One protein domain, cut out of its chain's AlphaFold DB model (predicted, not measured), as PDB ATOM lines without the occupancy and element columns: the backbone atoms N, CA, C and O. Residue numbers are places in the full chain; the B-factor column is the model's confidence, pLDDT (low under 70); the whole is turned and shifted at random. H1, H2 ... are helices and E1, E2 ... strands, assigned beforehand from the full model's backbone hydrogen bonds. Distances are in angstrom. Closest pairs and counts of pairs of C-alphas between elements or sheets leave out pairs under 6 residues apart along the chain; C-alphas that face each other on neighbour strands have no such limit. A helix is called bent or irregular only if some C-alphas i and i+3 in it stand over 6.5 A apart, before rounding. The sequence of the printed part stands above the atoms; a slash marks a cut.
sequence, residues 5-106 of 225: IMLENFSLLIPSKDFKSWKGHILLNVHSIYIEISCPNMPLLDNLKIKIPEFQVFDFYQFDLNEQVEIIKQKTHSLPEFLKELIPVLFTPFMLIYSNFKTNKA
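This is residues 5 to 106 of the 225 residues of the protein "E3 ubiquitin-protein ligase FANCL" of Aphis craccivora (UniProt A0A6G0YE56). What is the main shape? A small twisted sheet, with the long strands E2 and E3 between the short E1 and E4, has helix H3 and the arm H4a of the long bent helix H4 packed on it and on each other. The second arm, H4b, runs on past the sheet to the far end of an elongated body. What is it made of? The printed part has 102 residues, with named elements in the order H1 E1 E2 E3 E4 H2 H3 H4, a mixed class; the sheet, E1 E2 E3 E4, is antiparallel throughout. How large is it? It is compact, with a radius of gyration of the C-alphas of 13.8 A, and spans 44 by 25 by 20 A.

Where are the strands? E2 is residues 21 to 28, 20.4 A long, and E3 residues 31 to 38, 22.5 A. E1 is residues 13 to 15 and E4 residues 49 to 51. Where are the helices? H1, residues 5 to 9, begins at C-alpha 5 (205.741, 182.256, 142.539); H2 is residues 53 to 57 and H3 residues 65 to 73, 12.2 A long. H4, residues 79 to 104, was assigned as one helix by its hydrogen bonds but is bent, with C-alphas 89 and 92 6.5 A apart. Its arms are H4a, residues 79 to 89, 15.4 A, and H4b, residues 92 to 104, 18.4 A, ending at C-alpha 104 (222.832, 203.311, 170.559).

How do the strands pair? E1 to E4 form a meander, each strand the antiparallel neighbour of the one before, with N 14 and O 23 at 2.8 A for E1 and E2, N 22 and O 37 at 2.8 A for E2 and E3, and N 36 and O 51 at 2.8 A for E3 and E4. E2 bends by 62 degrees at residue 24. Which helices touch? H3 and H4a touch, closest at the C-alphas of Ile 72 and Phe 82, 6.4 A, with a steep tilt of 51 degrees, opposite ways. H1 touches H4a, closest at the C-alphas of Met 6 and Pro 80, 5.8 A. How regular are the helix backbones? Every O i to N i+4 pair is within hydrogen-bond range in H1, H2, H3 and H4b, and 5 of 7 in H4a. What else is near? H2 only grazes the sheet, with residues 53 to 54, and is near H4b, with 5 pairs of C-alphas within 10 A.

What are the extremes? The two C-alphas farthest apart are those of Pro 43 and Ala 106, 45.3 A. Are there cuts or long links? The printed part has no cut and no long link. Where is confidence low? The mean pLDDT of the printed part is 76.6; 32 residues are under 70, among them residues 56 to 62 and 93 to 106.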
ATOM      1  N   ILE A   5     206.360 181.163 141.788       65.75
ATOM      2  CA  ILE A   5     205.741 182.256 142.539       65.75
ATOM      3  C   ILE A   5     206.640 182.744 143.689       65.75
ATOM      4  O   ILE A   5     206.688 183.947 143.958       65.75
ATOM      5  N   MET A   6     207.374 181.850 144.363       68.19
ATOM      6  CA  MET A   6     208.337 182.225 145.407       68.19
ATOM      7  C   MET A   6     209.517 183.000 144.828       68.19
ATOM      8  O   MET A   6     209.909 184.014 145.390       68.19
ATOM      9  N   LEU A   7     210.079 182.539 143.709       58.72
ATOM     10  CA  LEU A   7     211.247 183.174 143.090       58.72
ATOM     11  C   LEU A   7     210.891 184.513 142.431       58.72
ATOM     12  O   LEU A   7     211.703 185.432 142.449       58.72
ATOM     13  N   GLU A   8     209.676 184.638 141.896       63.75
ATOM     14  CA  GLU A   8     209.177 185.881 141.302       63.75
ATOM     15  C   GLU A   8     208.909 186.962 142.354       63.75
ATOM     16  O   GLU A   8     209.280 188.117 142.159       63.75
ATOM     17  N   ASN A   9     208.292 186.603 143.484       63.78
ATOM     18  CA  ASN A   9     207.908 187.578 144.511       63.78
ATOM     19  C   ASN A   9     208.984 187.787 145.591       63.78
ATOM     20  O   ASN A   9     209.003 188.828 146.244       63.78
ATOM     21  N   PHE A  10     209.877 186.815 145.781       73.25
ATOM     22  CA  PHE A  10     210.915 186.814 146.814       73.25
ATOM     23  C   PHE A  10     212.266 186.386 146.231       73.25
ATOM     24  O   PHE A  10     212.909 185.451 146.705       73.25
ATOM     25  N   SER A  11     212.712 187.098 145.198       67.19
ATOM     26  CA  SER A  11     213.929 186.796 144.429       67.19
ATOM     27  C   SER A  11     215.228 186.763 145.246       67.19
ATOM     28  O   SER A  11     216.206 186.150 144.826       67.19
ATOM     29  N   LEU A  12     215.240 187.397 146.421       68.56
ATOM     30  CA  LEU A  12     216.378 187.418 147.344       68.56
ATOM     31  C   LEU A  12     216.390 186.236 148.329       68.56
ATOM     32  O   LEU A  12     217.310 186.133 149.143       68.56
ATOM     33  N   LEU A  13     215.389 185.350 148.277       68.94
ATOM     34  CA  LEU A  13     215.351 184.113 149.051       68.94
ATOM     35  C   LEU A  13     215.908 182.956 148.228       68.94
ATOM     36  O   LEU A  13     215.331 182.525 147.230       68.94
ATOM     37  N   ILE A  14     217.017 182.400 148.700       74.19
ATOM     38  CA  ILE A  14     217.704 181.289 148.057       74.19
ATOM     39  C   ILE A  14     217.171 179.979 148.650       74.19
ATOM     40  O   ILE A  14     217.309 179.759 149.859       74.19
ATOM     41  N   PRO A  15     216.570 179.093 147.837       76.94
ATOM     42  CA  PRO A  15     216.148 177.782 148.300       76.94
ATOM     43  C   PRO A  15     217.349 176.861 148.542       76.94
ATOM     44  O   PRO A  15     218.362 176.888 147.842       76.94
ATOM     45  N   SER A  16     217.197 175.978 149.517       77.44
ATOM     46  CA  SER A  16     218.036 174.791 149.696       77.44
ATOM     47  C   SER A  16     217.825 173.775 148.569       77.44
ATOM     48  O   SER A  16     216.814 173.798 147.867       77.44
ATOM     49  N   LYS A  17     218.776 172.844 148.410       74.06
ATOM     50  CA  LYS A  17     218.763 171.831 147.337       74.06
ATOM     51  C   LYS A  17     217.492 170.976 147.306       74.06
ATOM     52  O   LYS A  17     217.103 170.521 146.236       74.06
ATOM     53  N   ASP A  18     216.883 170.731 148.462       77.56
ATOM     54  CA  ASP A  18     215.666 169.932 148.608       77.56
ATOM     55  C   ASP A  18     214.391 170.781 148.690       77.56
ATOM     56  O   ASP A  18     213.310 170.224 148.864       77.56
ATOM     57  N   PHE A  19     214.505 172.109 148.545       80.06
ATOM     58  CA  PHE A  19     213.399 173.063 148.650       80.06
ATOM     59  C   PHE A  19     212.611 172.933 149.961       80.06
ATOM     60  O   PHE A  19     211.414 173.187 149.988       80.06
ATOM     61  N   LYS A  20     213.268 172.526 151.055       84.19
ATOM     62  CA  LYS A  20     212.654 172.459 152.395       84.19
ATOM     63  C   LYS A  20     213.019 173.633 153.284       84.19
ATOM     64  O   LYS A  20     212.477 173.800 154.374       84.19
ATOM     65  N   SER A  21     213.970 174.442 152.850       84.31
ATOM     66  CA  SER A  21     214.393 175.648 153.546       84.31
ATOM     67  C   SER A  21     214.821 176.730 152.566       84.31
ATOM     68  O   SER A  21     215.242 176.424 151.449       84.31
ATOM     69  N   TRP A  22     214.716 177.983 152.998       83.31
ATOM     70  CA  TRP A  22     215.101 179.172 152.252       83.31
ATOM     71  C   TRP A  22     215.865 180.102 153.178       83.31
ATOM     72  O   TRP A  22     215.562 180.194 154.368       83.31
ATOM     73  N   LYS A  23     216.858 180.790 152.631       82.19
ATOM     74  CA  LYS A  23     217.647 181.781 153.357       82.19
ATOM     75  C   LYS A  23     217.893 182.982 152.469       82.19
ATOM     76  O   LYS A  23     218.076 182.821 151.266       82.19
ATOM     77  N   GLY A  24     217.931 184.162 153.061       73.06
ATOM     78  CA  GLY A  24     218.236 185.383 152.334       73.06
ATOM     79  C   GLY A  24     217.466 186.556 152.896       73.06
ATOM     80  O   GLY A  24     217.141 186.578 154.079       73.06
ATOM     81  N   HIS A  25     217.176 187.531 152.045       74.69
ATOM     82  CA  HIS A  25     216.579 188.790 152.475       74.69
ATOM     83  C   HIS A  25     215.132 188.911 152.021       74.69
ATOM     84  O   HIS A  25     214.784 188.532 150.906       74.69
ATOM     85  N   ILE A  26     214.295 189.501 152.870       75.88
ATOM     86  CA  ILE A  26     212.972 190.000 152.478       75.88
ATOM     87  C   ILE A  26     212.963 191.521 152.569       75.88
ATOM     88  O   ILE A  26     213.567 192.115 153.466       75.88
ATOM     89  N   LEU A  27     212.295 192.162 151.614       72.50
ATOM     90  CA  LEU A  27     212.211 193.615 151.550       72.50
ATOM     91  C   LEU A  27     211.110 194.121 152.488       72.50
ATOM     92  O   LEU A  27     209.938 193.789 152.333       72.50
ATOM     93  N   LEU A  28     211.498 194.972 153.434       72.44
ATOM     94  CA  LEU A  28     210.628 195.703 154.351       72.44
ATOM     95  C   LEU A  28     210.605 197.182 153.927       72.44
ATOM     96  O   LEU A  28     211.299 198.030 154.496       72.44
ATOM     97  N   ASN A  29     209.840 197.498 152.879       70.25
ATOM     98  CA  ASN A  29     209.821 198.817 152.231       70.25
ATOM     99  C   ASN A  29     211.222 199.261 151.758       70.25
ATOM    100  O   ASN A  29     211.756 198.656 150.833       70.25
ATOM    101  N   VAL A  30     211.855 200.274 152.371       65.94
ATOM    102  CA  VAL A  30     213.220 200.729 152.025       65.94
ATOM    103  C   VAL A  30     214.318 199.862 152.641       65.94
ATOM    104  O   VAL A  30     215.443 199.875 152.147       65.94
ATOM    105  N   HIS A  31     213.992 199.051 153.644       66.06
ATOM    106  CA  HIS A  31     214.939 198.175 154.322       66.06
ATOM    107  C   HIS A  31     214.825 196.730 153.836       66.06
ATOM    108  O   HIS A  31     213.899 196.371 153.106       66.06
ATOM    109  N   SER A  32     215.784 195.906 154.232       71.56
ATOM    110  CA  SER A  32     215.691 194.456 154.141       71.56
ATOM    111  C   SER A  32     216.027 193.848 155.491       71.56
ATOM    112  O   SER A  32     216.714 194.468 156.307       71.56
ATOM    113  N   ILE A  33     215.522 192.645 155.719       72.06
ATOM    114  CA  ILE A  33     215.868 191.842 156.884       72.06
ATOM    115  C   ILE A  33     216.271 190.450 156.420       72.06
ATOM    116  O   ILE A  33     215.632 189.885 155.521       72.06
ATOM    117  N   TYR A  34     217.326 189.912 157.028       78.06
ATOM    118  CA  TYR A  34     217.732 188.544 156.779       78.06
ATOM    119  C   TYR A  34     216.781 187.588 157.505       78.06
ATOM    120  O   TYR A  34     216.432 187.768 158.673       78.06
ATOM    121  N   ILE A  35     216.341 186.555 156.798       82.81
ATOM    122  CA  ILE A  35     215.388 185.571 157.297       82.81
ATOM    123  C   ILE A  35     215.836 184.169 156.894       82.81
ATOM    124  O   ILE A  35     216.272 183.913 155.768       82.81
ATOM    125  N   GLU A  36     215.698 183.236 157.829       87.75
ATOM    126  CA  GLU A  36     215.821 181.809 157.569       87.75
ATOM    127  C   GLU A  36     214.459 181.144 157.737       87.75
ATOM    128  O   GLU A  36     213.802 181.265 158.772       87.75
ATOM    129  N   ILE A  37     214.049 180.413 156.712       91.50
ATOM    130  CA  ILE A  37     212.757 179.748 156.619       91.50
ATOM    131  C   ILE A  37     213.019 178.254 156.519       91.50
ATOM    132  O   ILE A  37     213.778 177.802 155.666       91.50
ATOM    133  N   SER A  38     212.362 177.469 157.360       93.06
ATOM    134  CA  SER A  38     212.342 176.012 157.274       93.06
ATOM    135  C   SER A  38     210.899 175.565 157.103       93.06
ATOM    136  O   SER A  38     210.116 175.708 158.033       93.06
ATOM    137  N   CYS A  39     210.556 175.002 155.947       90.69
ATOM    138  CA  CYS A  39     209.247 174.432 155.633       90.69
ATOM    139  C   CYS A  39     209.431 172.992 155.112       90.69
ATOM    140  O   CYS A  39     209.487 172.764 153.902       90.69
ATOM    141  N   PRO A  40     209.592 172.001 156.008       88.50
ATOM    142  CA  PRO A  40     209.957 170.638 155.617       88.50
ATOM    143  C   PRO A  40     208.835 169.873 154.902       88.50
ATOM    144  O   PRO A  40     209.130 168.919 154.181       88.50
ATOM    145  N   ASN A  41     207.582 170.293 155.094       86.88
ATOM    146  CA  ASN A  41     206.375 169.613 154.618       86.88
ATOM    147  C   ASN A  41     205.723 170.315 153.411       86.88
ATOM    148  O   ASN A  41     204.521 170.180 153.193       86.88
ATOM    149  N   MET A  42     206.507 171.059 152.624       80.00
ATOM    150  CA  MET A  42     206.033 171.787 151.441       80.00
ATOM    151  C   MET A  42     205.137 170.896 150.540       80.00
ATOM    152  O   MET A  42     205.517 169.752 150.272       80.00
ATOM    153  N   PRO A  43     203.970 171.375 150.051       76.25
ATOM    154  CA  PRO A  43     203.446 172.749 150.104       76.25
ATOM    155  C   PRO A  43     202.745 173.137 151.416       76.25
ATOM    156  O   PRO A  43     202.404 174.304 151.589       76.25
ATOM    157  N   LEU A  44     202.530 172.192 152.334       85.88
ATOM    158  CA  LEU A  44     201.867 172.458 153.608       85.88
ATOM    159  C   LEU A  44     202.779 173.280 154.525       85.88
ATOM    160  O   LEU A  44     203.991 173.074 154.565       85.88
ATOM    161  N   LEU A  45     202.180 174.176 155.310       89.00
ATOM    162  CA  LEU A  45     202.893 175.016 156.280       89.00
ATOM    163  C   LEU A  45     203.159 174.299 157.618       89.00
ATOM    164  O   LEU A  45     203.585 174.920 158.594       89.00
ATOM    165  N   ASP A  46     202.924 172.988 157.687       87.25
ATOM    166  CA  ASP A  46     203.187 172.190 158.881       87.25
ATOM    167  C   ASP A  46     204.678 172.191 159.221       87.25
ATOM    168  O   ASP A  46     205.542 171.965 158.370       87.25
ATOM    169  N   ASN A  47     204.988 172.416 160.500       89.44
ATOM    170  CA  ASN A  47     206.354 172.576 161.005       89.44
ATOM    171  C   ASN A  47     207.148 173.722 160.346       89.44
ATOM    172  O   ASN A  47     208.382 173.715 160.413       89.44
ATOM    173  N   LEU A  48     206.463 174.702 159.740       92.88
ATOM    174  CA  LEU A  48     207.085 175.947 159.303       92.88
ATOM    175  C   LEU A  48     207.761 176.629 160.496       92.88
ATOM    176  O   LEU A  48     207.141 176.858 161.533       92.88
ATOM    177  N   LYS A  49     209.039 176.968 160.339       93.69
ATOM    178  CA  LYS A  49     209.816 177.727 161.319       93.69
ATOM    179  C   LYS A  49     210.468 178.910 160.638       93.69
ATOM    180  O   LYS A  49     211.104 178.751 159.595       93.69
ATOM    181  N   ILE A  50     210.352 180.065 161.277       93.19
ATOM    182  CA  ILE A  50     210.996 181.302 160.856       93.19
ATOM    183  C   ILE A  50     212.044 181.677 161.893       93.19
ATOM    184  O   ILE A  50     211.788 181.634 163.095       93.19
ATOM    185  N   LYS A  51     213.231 182.045 161.426       87.38
ATOM    186  CA  LYS A  51     214.278 182.622 162.261       87.38
ATOM    187  C   LYS A  51     214.742 183.926 161.651       87.38
ATOM    188  O   LYS A  51     215.032 183.996 160.462       87.38
ATOM    189  N   ILE A  52     214.850 184.929 162.504       82.88
ATOM    190  CA  ILE A  52     215.415 186.233 162.183       82.88
ATOM    191  C   ILE A  52     216.555 186.431 163.181       82.88
ATOM    192  O   ILE A  52     216.281 186.697 164.357       82.88
ATOM    193  N   PRO A  53     217.816 186.200 162.776       74.94
ATOM    194  CA  PRO A  53     218.967 186.279 163.671       74.94
ATOM    195  C   PRO A  53     219.054 187.611 164.419       74.94
ATOM    196  O   PRO A  53     219.361 187.625 165.608       74.94
ATOM    197  N   GLU A  54     218.703 188.719 163.770       67.50
ATOM    198  CA  GLU A  54     218.692 190.046 164.380       67.50
ATOM    199  C   GLU A  54     217.792 190.086 165.620       67.50
ATOM    200  O   GLU A  54     218.193 190.614 166.653       67.50
ATOM    201  N   PHE A  55     216.611 189.466 165.581       70.25
ATOM    202  CA  PHE A  55     215.681 189.490 166.716       70.25
ATOM    203  C   PHE A  55     216.213 188.701 167.919       70.25
ATOM    204  O   PHE A  55     215.905 189.047 169.057       70.25
ATOM    205  N   GLN A  56     217.045 187.684 167.674       62.81
ATOM    206  CA  GLN A  56     217.700 186.902 168.727       62.81
ATOM    207  C   GLN A  56     218.860 187.666 169.369       62.81
ATOM    208  O   GLN A  56     219.076 187.552 170.567       62.81
ATOM    209  N   VAL A  57     219.606 188.449 168.586       59.28
ATOM    210  CA  VAL A  57     220.753 189.228 169.088       59.28
ATOM    211  C   VAL A  57     220.303 190.421 169.928       59.28
ATOM    212  O   VAL A  57     220.987 190.804 170.876       59.28
ATOM    213  N   PHE A  58     219.163 191.024 169.587       57.62
ATOM    214  CA  PHE A  58     218.665 192.217 170.272       57.62
ATOM    215  C   PHE A  58     217.784 191.927 171.487       57.62
ATOM    216  O   PHE A  58     217.253 192.886 172.051       57.62
ATOM    217  N   ASP A  59     217.642 190.658 171.898       53.97
ATOM    218  CA  ASP A  59     216.848 190.268 173.070       53.97
ATOM    219  C   ASP A  59     215.472 190.961 173.046       53.97
ATOM    220  O   ASP A  59     215.021 191.599 174.001       53.97
ATOM    221  N   PHE A  60     214.820 190.932 171.878       60.06
ATOM    222  CA  PHE A  60     213.596 191.691 171.646       60.06
ATOM    223  C   PHE A  60     212.398 190.960 172.269       60.06
ATOM    224  O   PHE A  60     211.551 190.400 171.580       60.06
ATOM    225  N   TYR A  61     212.313 190.971 173.602       57.19
ATOM    226  CA  TYR A  61     211.280 190.278 174.385       57.19
ATOM    227  C   TYR A  61     209.849 190.783 174.128       57.19
ATOM    228  O   TYR A  61     208.890 190.168 174.585       57.19
ATOM    229  N   GLN A  62     209.688 191.912 173.428       63.62
ATOM    230  CA  GLN A  62     208.384 192.517 173.137       63.62
ATOM    231  C   GLN A  62     207.715 191.976 171.866       63.62
ATOM    232  O   GLN A  62     206.547 192.278 171.637       63.62
ATOM    233  N   PHE A  63     208.424 191.209 171.033       77.75
ATOM    234  CA  PHE A  63     207.859 190.632 169.813       77.75
ATOM    235  C   PHE A  63     208.081 189.125 169.788       77.75
ATOM    236  O   PHE A  63     209.186 188.647 169.534       77.75
ATOM    237  N   ASP A  64     207.005 188.379 170.022       84.62
ATOM    238  CA  ASP A  64     207.018 186.932 169.879       84.62
ATOM    239  C   ASP A  64     206.831 186.549 168.405       84.62
ATOM    240  O   ASP A  64     205.718 186.427 167.888       84.62
ATOM    241  N   LEU A  65     207.956 186.365 167.710       86.81
ATOM    242  CA  LEU A  65     207.959 185.915 166.321       86.81
ATOM    243  C   LEU A  65     207.255 184.559 166.158       86.81
ATOM    244  O   LEU A  65     206.607 184.346 165.138       86.81
ATOM    245  N   ASN A  66     207.361 183.648 167.131       89.25
ATOM    246  CA  ASN A  66     206.752 182.323 167.014       89.25
ATOM    247  C   ASN A  66     205.226 182.415 167.105       89.25
ATOM    248  O   ASN A  66     204.534 181.781 166.311       89.25
ATOM    249  N   GLU A  67     204.703 183.237 168.018       90.75
ATOM    250  CA  GLU A  67     203.263 183.499 168.116       90.75
ATOM    251  C   GLU A  67     202.719 184.094 166.809       90.75
ATOM    252  O   GLU A  67     201.730 183.603 166.263       90.75
ATOM    253  N   GLN A  68     203.397 185.104 166.255       91.50
ATOM    254  CA  GLN A  68     202.982 185.723 164.991       91.50
ATOM    255  C   GLN A  68     203.002 184.733 163.821       91.50
ATOM    256  O   GLN A  68     202.083 184.727 163.002       91.50
ATOM    257  N   VAL A  69     204.015 183.863 163.757       92.12
ATOM    258  CA  VAL A  69     204.088 182.791 162.756       92.12
ATOM    259  C   VAL A  69     202.868 181.874 162.858       92.12
ATOM    260  O   VAL A  69     202.249 181.587 161.835       92.12
ATOM    261  N   GLU A  70     202.472 181.450 164.060       93.12
ATOM    262  CA  GLU A  70     201.286 180.602 164.237       93.12
ATOM    263  C   GLU A  70     199.980 181.321 163.864       93.12
ATOM    264  O   GLU A  70     199.133 180.729 163.194       93.12
ATOM    265  N   ILE A  71     199.833 182.608 164.200       93.44
ATOM    266  CA  ILE A  71     198.655 183.409 163.819       93.44
ATOM    267  C   ILE A  71     198.527 183.523 162.294       93.44
ATOM    268  O   ILE A  71     197.430 183.377 161.753       93.44
ATOM    269  N   ILE A  72     199.629 183.793 161.590       93.81
ATOM    270  CA  ILE A  72     199.612 183.947 160.129       93.81
ATOM    271  C   ILE A  72     199.350 182.597 159.458       93.81
ATOM    272  O   ILE A  72     198.516 182.523 158.557       93.81
ATOM    273  N   LYS A  73     199.974 181.510 159.940       93.19
ATOM    274  CA  LYS A  73     199.746 180.147 159.424       93.19
ATOM    275  C   LYS A  73     198.271 179.748 159.422       93.19
ATOM    276  O   LYS A  73     197.851 179.033 158.522       93.19
ATOM    277  N   GLN A  74     197.478 180.214 160.389       90.69
ATOM    278  CA  GLN A  74     196.035 179.939 160.440       90.69
ATOM    279  C   GLN A  74     195.232 180.646 159.334       90.69
ATOM    280  O   GLN A  74     194.112 180.234 159.039       90.69
ATOM    281  N   LYS A  75     195.780 181.710 158.737       91.75
ATOM    282  CA  LYS A  75     195.104 182.567 157.749       91.75
ATOM    283  C   LYS A  75     195.601 182.362 156.318       91.75
ATOM    284  O   LYS A  75     195.006 182.905 155.395       91.75
ATOM    285  N   THR A  76     196.689 181.620 156.137       92.38
ATOM    286  CA  THR A  76     197.367 181.449 154.845       92.38
ATOM    287  C   THR A  76     197.507 179.978 154.495       92.38
ATOM    288  O   THR A  76     197.698 179.152 155.385       92.38
ATOM    289  N   HIS A  77     197.478 179.642 153.207       89.00
ATOM    290  CA  HIS A  77     197.506 178.246 152.757       89.00
ATOM    291  C   HIS A  77     198.778 177.878 151.991       89.00
ATOM    292  O   HIS A  77     198.981 176.713 151.653       89.00
ATOM    293  N   SER A  78     199.653 178.852 151.737       88.88
ATOM    294  CA  SER A  78     200.899 178.662 150.998       88.88
ATOM    295  C   SER A  78     202.032 179.525 151.551       88.88
ATOM    296  O   SER A  78     201.801 180.522 152.238       88.88
ATOM    297  N   LEU A  79     203.282 179.153 151.247       88.69
ATOM    298  CA  LEU A  79     204.459 179.902 151.697       88.69
ATOM    299  C   LEU A  79     204.520 181.331 151.111       88.69
ATOM    300  O   LEU A  79     204.824 182.249 151.873       88.69
ATOM    301  N   PRO A  80     204.188 181.572 149.824       88.25
ATOM    302  CA  PRO A  80     204.110 182.932 149.295       88.25
ATOM    303  C   PRO A  80     203.080 183.814 150.010       88.25
ATOM    304  O   PRO A  80     203.376 184.966 150.320       88.25
ATOM    305  N   GLU A  81     201.877 183.292 150.277       90.56
ATOM    306  CA  GLU A  81     200.835 184.017 151.020       90.56
ATOM    307  C   GLU A  81     201.289 184.316 152.447       90.56
ATOM    308  O   GLU A  81     201.199 185.456 152.898       90.56
ATOM    309  N   PHE A  82     201.855 183.313 153.119       93.25
ATOM    310  CA  PHE A  82     202.430 183.460 154.449       93.25
ATOM    311  C   PHE A  82     203.465 184.592 154.500       93.25
ATOM    312  O   PHE A  82     203.409 185.443 155.384       93.25
ATOM    313  N   LEU A  83     204.396 184.647 153.542       90.50
ATOM    314  CA  LEU A  83     205.425 185.688 153.514       90.50
ATOM    315  C   LEU A  83     204.862 187.084 153.224       90.50
ATOM    316  O   LEU A  83     205.352 188.057 153.797       90.50
ATOM    317  N   LYS A  84     203.825 187.194 152.383       90.38
ATOM    318  CA  LYS A  84     203.134 188.471 152.135       90.38
ATOM    319  C   LYS A  84     202.494 189.025 153.407       90.38
ATOM    320  O   LYS A  84     202.614 190.219 153.658       90.38
ATOM    321  N   GLU A  85     201.886 188.163 154.219       93.00
ATOM    322  CA  GLU A  85     201.295 188.534 155.512       93.00
ATOM    323  C   GLU A  85     202.351 188.758 156.608       93.00
ATOM    324  O   GLU A  85     202.169 189.588 157.497       93.00
ATOM    325  N   LEU A  86     203.495 188.071 156.539       91.62
ATOM    326  CA  LEU A  86     204.580 188.232 157.508       91.62
ATOM    327  C   LEU A  86     205.300 189.582 157.371       91.62
ATOM    328  O   LEU A  86     205.631 190.202 158.382       91.62
ATOM    329  N   ILE A  87     205.532 190.067 156.148       88.62
ATOM    330  CA  ILE A  87     206.224 191.343 155.884       88.62
ATOM    331  C   ILE A  87     205.678 192.528 156.708       88.62
ATOM    332  O   ILE A  87     206.477 193.178 157.392       88.62
ATOM    333  N   PRO A  88     204.367 192.844 156.696       87.31
ATOM    334  CA  PRO A  88     203.842 193.973 157.463       87.31
ATOM    335  C   PRO A  88     203.992 193.775 158.976       87.31
ATOM    336  O   PRO A  88     204.253 194.742 159.692       87.31
ATOM    337  N   VAL A  89     203.899 192.533 159.463       88.12
ATOM    338  CA  VAL A  89     204.076 192.203 160.885       88.12
ATOM    339  C   VAL A  89     205.524 192.425 161.332       88.12
ATOM    340  O   VAL A  89     205.758 192.893 162.445       88.12
ATOM    341  N   LEU A  90     206.500 192.160 160.459       83.25
ATOM    342  CA  LEU A  90     207.920 192.379 160.739       83.25
ATOM    343  C   LEU A  90     208.347 193.847 160.652       83.25
ATOM    344  O   LEU A  90     209.335 194.228 161.279       83.25
ATOM    345  N   PHE A  91     207.624 194.681 159.901       78.81
ATOM    346  CA  PHE A  91     208.015 196.070 159.660       78.81
ATOM    347  C   PHE A  91     208.134 196.884 160.958       78.81
ATOM    348  O   PHE A  91     209.166 197.501 161.221       78.81
ATOM    349  N   THR A  92     207.103 196.852 161.802       74.94
ATOM    350  CA  THR A  92     207.054 197.607 163.065       74.94
ATOM    351  C   THR A  92     208.169 197.230 164.055       74.94
ATOM    352  O   THR A  92     208.913 198.130 164.463       74.94
ATOM    353  N   PRO A  93     208.356 195.950 164.442       68.50
ATOM    354  CA  PRO A  93     209.434 195.565 165.356       68.50
ATOM    355  C   PRO A  93     210.821 195.814 164.749       68.50
ATOM    356  O   PRO A  93     211.723 196.266 165.453       68.50
ATOM    357  N   PHE A  94     210.988 195.623 163.437       68.50
ATOM    358  CA  PHE A  94     212.248 195.924 162.761       68.50
ATOM    359  C   PHE A  94     212.603 197.416 162.833       68.50
ATOM    360  O   PHE A  94     213.740 197.763 163.152       68.50
ATOM    361  N   MET A  95     211.640 198.316 162.617       67.88
ATOM    362  CA  MET A  95     211.872 199.760 162.740       67.88
ATOM    363  C   MET A  95     212.210 200.181 164.178       67.88
ATOM    364  O   MET A  95     213.045 201.069 164.382       67.88
ATOM    365  N   LEU A  96     211.620 199.532 165.187       64.50
ATOM    366  CA  LEU A  96     211.971 199.749 166.596       64.50
ATOM    367  C   LEU A  96     213.406 199.304 166.901       64.50
ATOM    368  O   LEU A  96     214.165 200.056 167.509       64.50
ATOM    369  N   ILE A  97     213.821 198.131 166.421       61.66
ATOM    370  CA  ILE A  97     215.211 197.667 166.543       61.66
ATOM    371  C   ILE A  97     216.159 198.635 165.837       61.66
ATOM    372  O   ILE A  97     217.153 199.064 166.418       61.66
ATOM    373  N   TYR A  98     215.841 199.030 164.607       59.91
ATOM    374  CA  TYR A  98     216.697 199.897 163.805       59.91
ATOM    375  C   TYR A  98     216.848 201.300 164.413       59.91
ATOM    376  O   TYR A  98     217.946 201.857 164.450       59.91
ATOM    377  N   SER A  99     215.762 201.873 164.936       58.56
ATOM    378  CA  SER A  99     215.795 203.160 165.641       58.56
ATOM    379  C   SER A  99     216.581 203.080 166.953       58.56
ATOM    380  O   SER A  99     217.438 203.935 167.182       58.56
ATOM    381  N   ASN A 100     216.389 202.025 167.753       52.44
ATOM    382  CA  ASN A 100     217.176 201.761 168.962       52.44
ATOM    383  C   ASN A 100     218.656 201.498 168.650       52.44
ATOM    384  O   ASN A 100     219.539 201.877 169.420       52.44
ATOM    385  N   PHE A 101     218.956 200.878 167.512       51.25
ATOM    386  CA  PHE A 101     220.321 200.694 167.039       51.25
ATOM    387  C   PHE A 101     220.942 202.032 166.637       51.25
ATOM    388  O   PHE A 101     222.054 202.337 167.053       51.25
ATOM    389  N   LYS A 102     220.220 202.882 165.898       46.47
ATOM    390  CA  LYS A 102     220.695 204.213 165.482       46.47
ATOM    391  C   LYS A 102     220.982 205.129 166.677       46.47
ATOM    392  O   LYS A 102     221.966 205.864 166.645       46.47
ATOM    393  N   THR A 103     220.171 205.070 167.732       41.16
ATOM    394  CA  THR A 103     220.393 205.846 168.963       41.16
ATOM    395  C   THR A 103     221.534 205.279 169.813       41.16
ATOM    396  O   THR A 103     222.309 206.050 170.374       41.16
ATOM    397  N   ASN A 104     221.717 203.953 169.850       38.06
ATOM    398  CA  ASN A 104     222.832 203.311 170.559       38.06
ATOM    399  C   ASN A 104     224.162 203.303 169.778       38.06
ATOM    400  O   ASN A 104     225.224 203.208 170.396       38.06
ATOM    401  N   LYS A 105     224.139 203.478 168.449       39.22
ATOM    402  CA  LYS A 105     225.324 203.637 167.579       39.22
ATOM    403  C   LYS A 105     226.077 204.946 167.844       39.22
ATOM    404  O   LYS A 105     227.266 205.019 167.573       39.22
ATOM    405  N   ALA A 106     225.445 205.935 168.485       38.16
ATOM    406  CA  ALA A 106     226.157 207.080 169.060       38.16
ATOM    407  C   ALA A 106     227.046 206.704 170.271       38.16
ATOM    408  O   ALA A 106     227.738 207.564 170.808       38.16
TER     409      ALA A 106